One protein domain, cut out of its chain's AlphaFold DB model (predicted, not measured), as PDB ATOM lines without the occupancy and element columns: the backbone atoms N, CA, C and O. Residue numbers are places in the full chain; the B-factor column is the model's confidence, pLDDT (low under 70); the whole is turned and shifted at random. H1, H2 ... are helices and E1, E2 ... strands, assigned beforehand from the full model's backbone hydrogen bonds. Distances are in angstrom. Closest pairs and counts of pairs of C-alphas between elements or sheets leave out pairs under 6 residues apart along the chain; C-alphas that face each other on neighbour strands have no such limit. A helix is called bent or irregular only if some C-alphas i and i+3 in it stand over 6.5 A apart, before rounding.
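What this domain is: This is residues 2 to 24 and 141 to 193 of the 193 residues of an uncharacterized protein of Chryseobacterium shandongense (UniProt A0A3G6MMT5). A small wall of three strands, with E2 between E1 and E3, has the long helix H3 over E2 and E3 on one face; H3 makes a helical hairpin with H4, which leads back to E3. Three short helices lie at the ends of strands: H1 before E1, H2 after E1, and H5 directly after E3. The printed part has 76 residues with five named helices and three named strands, in the order H1 E1 H2 E2 H3 H4 E3 H5; the sheet, E1 E2 E3, is mixed, and the class is mixed, helices and strands. The whole is only just compact, close to loose, with a radius of gyration of the C-alphas of 13.2 A, and spans 35 by 33 by 19 A.

How they stand to each other: E2, residues 146 to 151, is the inner strand. E1, residues 12 to 15, is its antiparallel neighbour at 170 degrees, with N 14 and O 148 within hydrogen-bond range at 2.8 A. E3, residues 183 to 185, is its parallel neighbour at 38 degrees, with N 184 and O 149 at 2.9 A. H3, residues 154 to 167, lies over E2 and E3 at a height over the sheet of 10.0 A, forming two layers, a helix on one face of a sheet. On the local plane it runs along the strands, only just, at 29.9 degrees to E3; their closest C-alphas are those of Glu 154 and Ser 185, 5.7 A apart. H4, residues 173 to 180, touches residues 161 to 165 of H3 alone, in a hairpin with a shallow tilt of 27 degrees, opposite ways; their closest C-alphas, of Leu 161 and Thr 180, are 6.3 A apart. E2, H3, H4 and E3 form a strand-helix-strand unit, two parallel neighbour strands with helices between, and its crossover is right-handed. H4 only grazes the sheet with residues 179 to 180, and H5, residues 186 to 191, only grazes it with residues 186 to 189. H1, residues 2 to 8, is not on the sheet; it is close to but not clearly touching H5, with the closest C-alphas, of Leu 2 and Lys 190, 7.5 A apart. H2, residues 17 to 22, is not on the sheet and is apart from H1, H3, H4 and H5. Every O i to N i+4 pair is within hydrogen-bond range in H1, H2, H4 and H5; in H3 8 of 10 are.

Where its parts are: E2 is 14.0 A long from first to last C-alpha, E1 9.6 A and E3 6.9 A. H3 is 20.2 A long and irregular, with C-alphas 155 and 158 7.4 A apart; H4 is 10.8 A, H1 10.1 A, H5 8.8 A and H2 8.7 A. H1 begins at C-alpha 2, (62.280, 42.030, 2.283); E2 begins at C-alpha 146, (45.033, 48.903, 12.131); H5 ends at C-alpha 191, (55.565, 33.362, 0.336).

The domain as a whole: The two C-alphas farthest apart, of Gly 24 and Asn 155, are 36.5 A apart. Residues 25 to 140 are not printed, and C-alphas 24 and 141 are 13.0 A apart across the cut, which lies in the link from H2 to E2. The links that are printed whole are tight. The mean pLDDT of the printed part is 89.2, and residue 2 is under 70.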
ATOM      1  N   LEU A   2      61.095  42.715   1.725       66.44
ATOM      2  CA  LEU A   2      62.280  42.030   2.283       66.44
ATOM      3  C   LEU A   2      63.398  42.970   2.773       66.44
ATOM      4  O   LEU A   2      63.871  42.834   3.897       66.44
ATOM      5  N   ASN A   3      63.767  43.978   1.972       71.50
ATOM      6  CA  ASN A   3      64.764  44.978   2.380       71.50
ATOM      7  C   ASN A   3      64.325  45.787   3.610       71.50
ATOM      8  O   ASN A   3      65.158  46.121   4.448       71.50
ATOM      9  N   HIS A   4      63.029  46.076   3.745       76.25
ATOM     10  CA  HIS A   4      62.494  46.785   4.906       76.25
ATOM     11  C   HIS A   4      62.590  45.909   6.162       76.25
ATOM     12  O   HIS A   4      63.132  46.347   7.171       76.25
ATOM     13  N   ILE A   5      62.205  44.634   6.065       83.00
ATOM     14  CA  ILE A   5      62.311  43.677   7.176       83.00
ATOM     15  C   ILE A   5      63.768  43.507   7.631       83.00
ATOM     16  O   ILE A   5      64.052  43.523   8.825       83.00
ATOM     17  N   ASN A   6      64.714  43.416   6.693       79.62
ATOM     18  CA  ASN A   6      66.139  43.311   7.024       79.62
ATOM     19  C   ASN A   6      66.693  44.578   7.696       79.62
ATOM     20  O   ASN A   6      67.613  44.493   8.507       79.62
ATOM     21  N   ASN A   7      66.157  45.752   7.351       76.69
ATOM     22  CA  ASN A   7      66.645  47.035   7.852       76.69
ATOM     23  C   ASN A   7      66.000  47.472   9.176       76.69
ATOM     24  O   ASN A   7      66.670  48.170   9.940       76.69
ATOM     25  N   TYR A   8      64.739  47.094   9.423       80.56
ATOM     26  CA  TYR A   8      63.911  47.590  10.535       80.56
ATOM     27  C   TYR A   8      63.399  46.492  11.477       80.56
ATOM     28  O   TYR A   8      62.971  46.798  12.586       80.56
ATOM     29  N   GLY A   9      63.491  45.222  11.080       88.00
ATOM     30  CA  GLY A   9      63.044  44.080  11.869       88.00
ATOM     31  C   GLY A   9      61.742  43.460  11.365       88.00
ATOM     32  O   GLY A   9      61.163  43.861  10.360       88.00
ATOM     33  N   SER A  10      61.305  42.420  12.071       93.12
ATOM     34  CA  SER A  10      60.199  41.544  11.660       93.12
ATOM     35  C   SER A  10      58.883  41.820  12.390       93.12
ATOM     36  O   SER A  10      57.994  40.978  12.363       93.12
ATOM     37  N   TYR A  11      58.776  42.968  13.059       94.31
ATOM     38  CA  TYR A  11      57.599  43.364  13.826       94.31
ATOM     39  C   TYR A  11      57.109  44.728  13.364       94.31
ATOM     40  O   TYR A  11      57.921  45.613  13.090       94.31
ATOM     41  N   GLY A  12      55.794  44.918  13.314       93.75
ATOM     42  CA  GLY A  12      55.220  46.205  12.937       93.75
ATOM     43  C   GLY A  12      53.707  46.257  13.082       93.75
ATOM     44  O   GLY A  12      53.036  45.231  13.119       93.75
ATOM     45  N   ILE A  13      53.173  47.472  13.138       94.19
ATOM     46  CA  ILE A  13      51.736  47.741  13.072       94.19
ATOM     47  C   ILE A  13      51.510  48.570  11.812       94.19
ATOM     48  O   ILE A  13      52.047  49.669  11.677       94.19
ATOM     49  N   GLY A  14      50.751  48.024  10.868       94.56
ATOM     50  CA  GLY A  14      50.352  48.736   9.663       94.56
ATOM     51  C   GLY A  14      49.063  49.493   9.926       94.56
ATOM     52  O   GLY A  14      48.025  48.859  10.081       94.56
ATOM     53  N   LEU A  15      49.110  50.822   9.956       96.62
ATOM     54  CA  LEU A  15      47.920  51.668  10.086       96.62
ATOM     55  C   LEU A  15      47.305  51.973   8.714       96.62
ATOM     56  O   LEU A  15      47.966  51.908   7.673       96.62
ATOM     57  N   LYS A  16      46.011  52.295   8.702       96.62
ATOM     58  CA  LYS A  16      45.295  52.735   7.504       96.62
ATOM     59  C   LYS A  16      45.857  54.061   7.003       96.62
ATOM     60  O   LYS A  16      46.075  54.989   7.774       96.62
ATOM     61  N   LYS A  17      45.985  54.188   5.679       95.94
ATOM     62  CA  LYS A  17      46.343  55.467   5.045       95.94
ATOM     63  C   LYS A  17      45.337  56.568   5.394       95.94
ATOM     64  O   LYS A  17      45.748  57.674   5.707       95.94
ATOM     65  N   LYS A  18      44.043  56.233   5.413       97.56
ATOM     66  CA  LYS A  18      42.971  57.158   5.800       97.56
ATOM     67  C   LYS A  18      43.170  57.716   7.215       97.56
ATOM     68  O   LYS A  18      43.065  58.920   7.390       97.56
ATOM     69  N   TRP A  19      43.543  56.870   8.183       97.75
ATOM     70  CA  TRP A  19      43.888  57.330   9.533       97.75
ATOM     71  C   TRP A  19      45.054  58.323   9.491       97.75
ATOM     72  O   TRP A  19      44.985  59.382  10.101       97.75
ATOM     73  N   ALA A  20      46.106  58.029   8.717       97.06
ATOM     74  CA  ALA A  20      47.252  58.927   8.599       97.06
ATOM     75  C   ALA A  20      46.857  60.295   8.006       97.06
ATOM     76  O   ALA A  20      47.303  61.326   8.498       97.06
ATOM     77  N   GLU A  21      45.996  60.308   6.985       96.94
ATOM     78  CA  GLU A  21      45.448  61.530   6.380       96.94
ATOM     79  C   GLU A  21      44.600  62.330   7.386       96.94
ATOM     80  O   GLU A  21      44.780  63.538   7.516       96.94
ATOM     81  N   GLU A  22      43.726  61.660   8.143       96.69
ATOM     82  CA  GLU A  22      42.869  62.276   9.167       96.69
ATOM     83  C   GLU A  22      43.669  62.845  10.348       96.69
ATOM     84  O   GLU A  22      43.302  63.879  10.899       96.69
ATOM     85  N   GLN A  23      44.789  62.211  10.701       95.94
ATOM     86  CA  GLN A  23      45.732  62.700  11.714       95.94
ATOM     87  C   GLN A  23      46.713  63.760  11.175       95.94
ATOM     88  O   GLN A  23      47.596  64.214  11.903       95.94
ATOM     89  N   GLY A  24      46.594  64.161   9.904       95.00
ATOM     90  CA  GLY A  24      47.430  65.207   9.310       95.00
ATOM     91  C   GLY A  24      48.880  64.789   9.047       95.00
ATOM     92  O   GLY A  24      49.764  65.643   8.982       95.00
ATOM     93  N   PHE A 141      45.046  56.063  18.021       92.56
ATOM     94  CA  PHE A 141      44.464  55.171  17.030       92.56
ATOM     95  C   PHE A 141      43.677  54.074  17.737       92.56
ATOM     96  O   PHE A 141      43.974  53.691  18.871       92.56
ATOM     97  N   SER A 142      42.666  53.569  17.047       90.31
ATOM     98  CA  SER A 142      41.806  52.488  17.508       90.31
ATOM     99  C   SER A 142      42.185  51.161  16.839       90.31
ATOM    100  O   SER A 142      42.882  51.142  15.817       90.31
ATOM    101  N   PRO A 143      41.692  50.015  17.344       89.94
ATOM    102  CA  PRO A 143      41.812  48.742  16.637       89.94
ATOM    103  C   PRO A 143      41.271  48.788  15.203       89.94
ATOM    104  O   PRO A 143      41.744  48.049  14.337       89.94
ATOM    105  N   GLU A 144      40.294  49.647  14.910       90.31
ATOM    106  CA  GLU A 144      39.739  49.787  13.566       90.31
ATOM    107  C   GLU A 144      40.720  50.425  12.583       90.31
ATOM    108  O   GLU A 144      40.654  50.111  11.393       90.31
ATOM    109  N   ASP A 145      41.661  51.236  13.059       94.56
ATOM    110  CA  ASP A 145      42.658  51.928  12.238       94.56
ATOM    111  C   ASP A 145      43.812  51.023  11.797       94.56
ATOM    112  O   ASP A 145      44.570  51.366  10.890       94.56
ATOM    113  N   ILE A 146      43.944  49.843  12.402       95.00
ATOM    114  CA  ILE A 146      45.033  48.903  12.131       95.00
ATOM    115  C   ILE A 146      44.673  48.020  10.935       95.00
ATOM    116  O   ILE A 146      43.726  47.247  10.996       95.00
ATOM    117  N   ASN A 147      45.450  48.057   9.860       94.75
ATOM    118  CA  ASN A 147      45.344  47.092   8.765       94.75
ATOM    119  C   ASN A 147      45.995  45.750   9.107       94.75
ATOM    120  O   ASN A 147      45.407  44.714   8.813       94.75
ATOM    121  N   TYR A 148      47.186  45.773   9.714       94.06
ATOM    122  CA  TYR A 148      47.983  44.569   9.966       94.06
ATOM    123  C   TYR A 148      48.762  44.658  11.277       94.06
ATOM    124  O   TYR A 148      49.293  45.716  11.617       94.06
ATOM    125  N   ILE A 149      48.903  43.525  11.960       95.00
ATOM    126  CA  ILE A 149      49.911  43.307  13.001       95.00
ATOM    127  C   ILE A 149      50.910  42.302  12.437       95.00
ATOM    128  O   ILE A 149      50.564  41.154  12.173       95.00
ATOM    129  N   ILE A 150      52.141  42.746  12.218       94.88
ATOM    130  CA  ILE A 150      53.202  41.936  11.626       94.88
ATOM    131  C   ILE A 150      53.997  41.281  12.751       94.88
ATOM    132  O   ILE A 150      54.533  41.976  13.618       94.88
ATOM    133  N   ILE A 151      54.086  39.953  12.710       95.94
ATOM    134  CA  ILE A 151      54.896  39.141  13.625       95.94
ATOM    135  C   ILE A 151      56.030  38.445  12.874       95.94
ATOM    136  O   ILE A 151      55.984  38.282  11.653       95.94
ATOM    137  N   ARG A 152      57.063  38.001  13.594       94.88
ATOM    138  CA  ARG A 152      58.221  37.367  12.956       94.88
ATOM    139  C   ARG A 152      57.881  36.017  12.327       94.88
ATOM    140  O   ARG A 152      58.304  35.760  11.204       94.88
ATOM    141  N   SER A 153      57.171  35.168  13.060       94.69
ATOM    142  CA  SER A 153      56.913  33.768  12.709       94.69
ATOM    143  C   SER A 153      55.524  33.363  13.182       94.69
ATOM    144  O   SER A 153      55.043  33.893  14.184       94.69
ATOM    145  N   GLU A 154      54.899  32.403  12.500       93.94
ATOM    146  CA  GLU A 154      53.598  31.856  12.908       93.94
ATOM    147  C   GLU A 154      53.616  31.248  14.318       93.94
ATOM    148  O   GLU A 154      52.622  31.325  15.038       93.94
ATOM    149  N   ASN A 155      54.766  30.744  14.773       96.38
ATOM    150  CA  ASN A 155      54.920  30.187  16.121       96.38
ATOM    151  C   ASN A 155      54.655  31.211  17.245       96.38
ATOM    152  O   ASN A 155      54.390  30.827  18.381       96.38
ATOM    153  N   GLU A 156      54.733  32.516  16.957       95.75
ATOM    154  CA  GLU A 156      54.490  33.592  17.927       95.75
ATOM    155  C   GLU A 156      53.012  34.042  17.957       95.75
ATOM    156  O   GLU A 156      52.647  34.918  18.751       95.75
ATOM    157  N   ARG A 157      52.142  33.466  17.109       94.50
ATOM    158  CA  ARG A 157      50.754  33.920  16.930       94.50
ATOM    159  C   ARG A 157      49.944  33.812  18.218       94.50
ATOM    160  O   ARG A 157      49.407  34.823  18.659       94.50
ATOM    161  N   ASP A 158      49.914  32.653  18.868       93.62
ATOM    162  CA  ASP A 158      49.095  32.435  20.074       93.62
ATOM    163  C   ASP A 158      49.517  33.325  21.253       93.62
ATOM    164  O   ASP A 158      48.682  33.872  21.983       93.62
ATOM    165  N   ALA A 159      50.827  33.546  21.402       94.44
ATOM    166  CA  ALA A 159      51.364  34.473  22.394       94.44
ATOM    167  C   ALA A 159      50.954  35.924  22.084       94.44
ATOM    168  O   ALA A 159      50.588  36.679  22.988       94.44
ATOM    169  N   THR A 160      50.958  36.302  20.803       93.75
ATOM    170  CA  THR A 160      50.519  37.624  20.337       93.75
ATOM    171  C   THR A 160      49.018  37.829  20.560       93.75
ATOM    172  O   THR A 160      48.615  38.890  21.034       93.75
ATOM    173  N   LEU A 161      48.193  36.812  20.292       91.25
ATOM    174  CA  LEU A 161      46.754  36.825  20.574       91.25
ATOM    175  C   LEU A 161      46.487  37.085  22.058       91.25
ATOM    176  O   LEU A 161      45.780  38.029  22.407       91.25
ATOM    177  N   SER A 162      47.141  36.310  22.925       90.25
ATOM    178  CA  SER A 162      47.024  36.454  24.378       90.25
ATOM    179  C   SER A 162      47.431  37.856  24.854       90.25
ATOM    180  O   SER A 162      46.809  38.427  25.753       90.25
ATOM    181  N   LEU A 163      48.464  38.447  24.240       91.06
ATOM    182  CA  LEU A 163      48.899  39.811  24.543       91.06
ATOM    183  C   LEU A 163      47.848  40.849  24.130       91.06
ATOM    184  O   LEU A 163      47.523  41.730  24.924       91.06
ATOM    185  N   ILE A 164      47.299  40.738  22.919       89.88
ATOM    186  CA  ILE A 164      46.267  41.647  22.402       89.88
ATOM    187  C   ILE A 164      45.019  41.613  23.298       89.88
ATOM    188  O   ILE A 164      44.494  42.662  23.672       89.88
ATOM    189  N   GLU A 165      44.587  40.422  23.715       85.50
ATOM    190  CA  GLU A 165      43.448  40.256  24.624       85.50
ATOM    191  C   GLU A 165      43.702  40.863  26.008       85.50
ATOM    192  O   GLU A 165      42.800  41.469  26.592       85.50
ATOM    193  N   LYS A 166      44.933  40.766  26.521       85.62
ATOM    194  CA  LYS A 166      45.326  41.361  27.805       85.62
ATOM    195  C   LYS A 166      45.410  42.889  27.749       85.62
ATOM    196  O   LYS A 166      45.068  43.556  28.722       85.62
ATOM    197  N   VAL A 167      45.867  43.446  26.627       81.81
ATOM    198  CA  VAL A 167      46.046  44.898  26.423       81.81
ATOM    199  C   VAL A 167      44.728  45.611  26.107       81.81
ATOM    200  O   VAL A 167      44.684  46.836  26.180       81.81
ATOM    201  N   LYS A 168      43.651  44.862  25.826       71.56
ATOM    202  CA  LYS A 168      42.298  45.298  25.434       71.56
ATOM    203  C   LYS A 168      41.820  46.656  25.977       71.56
ATOM    204  O   LYS A 168      41.129  47.364  25.248       71.56
ATOM    205  N   GLY A 169      42.202  47.069  27.186       73.88
ATOM    206  CA  GLY A 169      41.989  48.439  27.655       73.88
ATOM    207  C   GLY A 169      40.501  48.793  27.654       73.88
ATOM    208  O   GLY A 169      39.702  48.066  28.239       73.88
ATOM    209  N   LYS A 170      40.123  49.886  26.974       74.56
ATOM    210  CA  LYS A 170      38.721  50.328  26.822       74.56
ATOM    211  C   LYS A 170      37.977  49.680  25.641       74.56
ATOM    212  O   LYS A 170      36.785  49.924  25.489       74.56
ATOM    213  N   ASN A 171      38.651  48.888  24.809       82.25
ATOM    214  CA  ASN A 171      38.068  48.335  23.584       82.25
ATOM    215  C   ASN A 171      37.121  47.166  23.890       82.25
ATOM    216  O   ASN A 171      37.311  46.415  24.853       82.25
ATOM    217  N   SER A 172      36.110  46.968  23.051       84.12
ATOM    218  CA  SER A 172      35.184  45.841  23.144       84.12
ATOM    219  C   SER A 172      35.872  44.507  22.821       84.12
ATOM    220  O   SER A 172      36.918  44.443  22.175       84.12
ATOM    221  N   LEU A 173      35.281  43.390  23.271       83.69
ATOM    222  CA  LEU A 173      35.774  42.057  22.885       83.69
ATOM    223  C   LEU A 173      35.696  41.840  21.371       83.69
ATOM    224  O   LEU A 173      36.514  41.110  20.821       83.69
ATOM    225  N   GLU A 174      34.709  42.439  20.707       85.38
ATOM    226  CA  GLU A 174      34.513  42.273  19.270       85.38
ATOM    227  C   GLU A 174      35.611  42.978  18.466       85.38
ATOM    228  O   GLU A 174      36.185  42.370  17.565       85.38
ATOM    229  N   GLU A 175      35.969  44.212  18.827       85.19
ATOM    230  CA  GLU A 175      37.070  44.951  18.191       85.19
ATOM    231  C   GLU A 175      38.400  44.211  18.337       85.19
ATOM    232  O   GLU A 175      39.138  44.044  17.364       85.19
ATOM    233  N   VAL A 176      38.672  43.690  19.536       84.19
ATOM    234  CA  VAL A 176      39.867  42.883  19.811       84.19
ATOM    235  C   VAL A 176      39.878  41.615  18.956       84.19
ATOM    236  O   VAL A 176      40.885  41.326  18.316       84.19
ATOM    237  N   LYS A 177      38.755  40.892  18.857       84.62
ATOM    238  CA  LYS A 177      38.636  39.711  17.983       84.62
ATOM    239  C   LYS A 177      38.788  40.045  16.499       84.62
ATOM    240  O   LYS A 177      39.314  39.242  15.740       84.62
ATOM    241  N   ARG A 178      38.341  41.214  16.040       86.88
ATOM    242  CA  ARG A 178      38.595  41.639  14.654       86.88
ATOM    243  C   ARG A 178      40.078  41.904  14.437       86.88
ATOM    244  O   ARG A 178      40.603  41.554  13.382       86.88
ATOM    245  N   LEU A 179      40.764  42.469  15.426       89.44
ATOM    246  CA  LEU A 179      42.191  42.751  15.344       89.44
ATOM    247  C   LEU A 179      43.041  41.476  15.236       89.44
ATOM    248  O   LEU A 179      44.018  41.462  14.490       89.44
ATOM    249  N   THR A 180      42.648  40.383  15.898       87.94
ATOM    250  CA  THR A 180      43.375  39.104  15.811       87.94
ATOM    251  C   THR A 180      43.414  38.531  14.394       87.94
ATOM    252  O   THR A 180      44.424  37.957  13.986       87.94
ATOM    253  N   SER A 181      42.359  38.755  13.600       89.38
ATOM    254  CA  SER A 181      42.310  38.347  12.187       89.38
ATOM    255  C   SER A 181      43.294  39.106  11.286       89.38
ATOM    256  O   SER A 181      43.539  38.694  10.157       89.38
ATOM    257  N   ARG A 182      43.876  40.205  11.781       93.38
ATOM    258  CA  ARG A 182      44.814  41.065  11.045       93.38
ATOM    259  C   ARG A 182      46.279  40.737  11.341       93.38
ATOM    260  O   ARG A 182      47.168  41.475  10.919       93.38
ATOM    261  N   ILE A 183      46.545  39.656  12.075       94.88
ATOM    262  CA  ILE A 183      47.905  39.186  12.346       94.88
ATOM    263  C   ILE A 183      48.446  38.443  11.122       94.88
ATOM    264  O   ILE A 183      47.850  37.458  10.678       94.88
ATOM    265  N   ILE A 184      49.602  38.883  10.631       94.50
ATOM    266  CA  ILE A 184      50.326  38.283   9.508       94.50
ATOM    267  C   ILE A 184      51.787  38.056   9.897       94.50
ATOM    268  O   ILE A 184      52.411  38.920  10.516       94.50
ATOM    269  N   SER A 185      52.352  36.900   9.559       94.50
ATOM    270  CA  SER A 185      53.774  36.652   9.797       94.50
ATOM    271  C   SER A 185      54.643  37.137   8.642       94.50
ATOM    272  O   SER A 185      54.233  37.196   7.483       94.50
ATOM    273  N   VAL A 186      55.905  37.435   8.946       93.00
ATOM    274  CA  VAL A 186      56.930  37.659   7.924       93.00
ATOM    275  C   VAL A 186      57.134  36.422   7.046       93.00
ATOM    276  O   VAL A 186      57.502  36.567   5.885       93.00
ATOM    277  N   GLU A 187      56.905  35.220   7.572       91.75
ATOM    278  CA  GLU A 187      56.930  33.977   6.792       91.75
ATOM    279  C   GLU A 187      55.868  34.011   5.685       91.75
ATOM    280  O   GLU A 187      56.235  33.889   4.518       91.75
ATOM    281  N   GLN A 188      54.608  34.307   6.028       89.06
ATOM    282  CA  GLN A 188      53.518  34.493   5.057       89.06
ATOM    283  C   GLN A 188      53.808  35.630   4.073       89.06
ATOM    284  O   GLN A 188      53.650  35.478   2.866       89.06
ATOM    285  N   LEU A 189      54.313  36.770   4.559       88.25
ATOM    286  CA  LEU A 189      54.655  37.902   3.691       88.25
ATOM    287  C   LEU A 189      55.728  37.576   2.647       88.25
ATOM    288  O   LEU A 189      55.812  38.278   1.647       88.25
ATOM    289  N   LYS A 190      56.584  36.579   2.892       86.44
ATOM    290  CA  LYS A 190      57.636  36.164   1.953       86.44
ATOM    291  C   LYS A 190      57.155  35.152   0.921       86.44
ATOM    292  O   LYS A 190      57.809  35.016  -0.110       86.44
ATOM    293  N   THR A 191      56.111  34.388   1.232       85.00
ATOM    294  CA  THR A 191      55.565  33.362   0.336       85.00
ATOM    295  C   THR A 191      54.435  33.899  -0.527       85.00
ATOM    296  O   THR A 191      54.306  33.477  -1.672       85.00
ATOM    297  N   ASP A 192      53.651  34.834   0.009       80.88
ATOM    298  CA  ASP A 192      52.380  35.250  -0.585       80.88
ATOM    299  C   ASP A 192      52.486  36.571  -1.376       80.88
ATOM    300  O   ASP A 192      51.570  36.900  -2.134       80.88
ATOM    301  N   PHE A 193      53.589  37.324  -1.224       71.44
ATOM    302  CA  PHE A 193      53.838  38.638  -1.847       71.44
ATOM    303  C   PHE A 193      55.277  38.788  -2.358       71.44
ATOM    304  O   PHE A 193      55.462  39.542  -3.344       71.44
TER     305      PHE A 193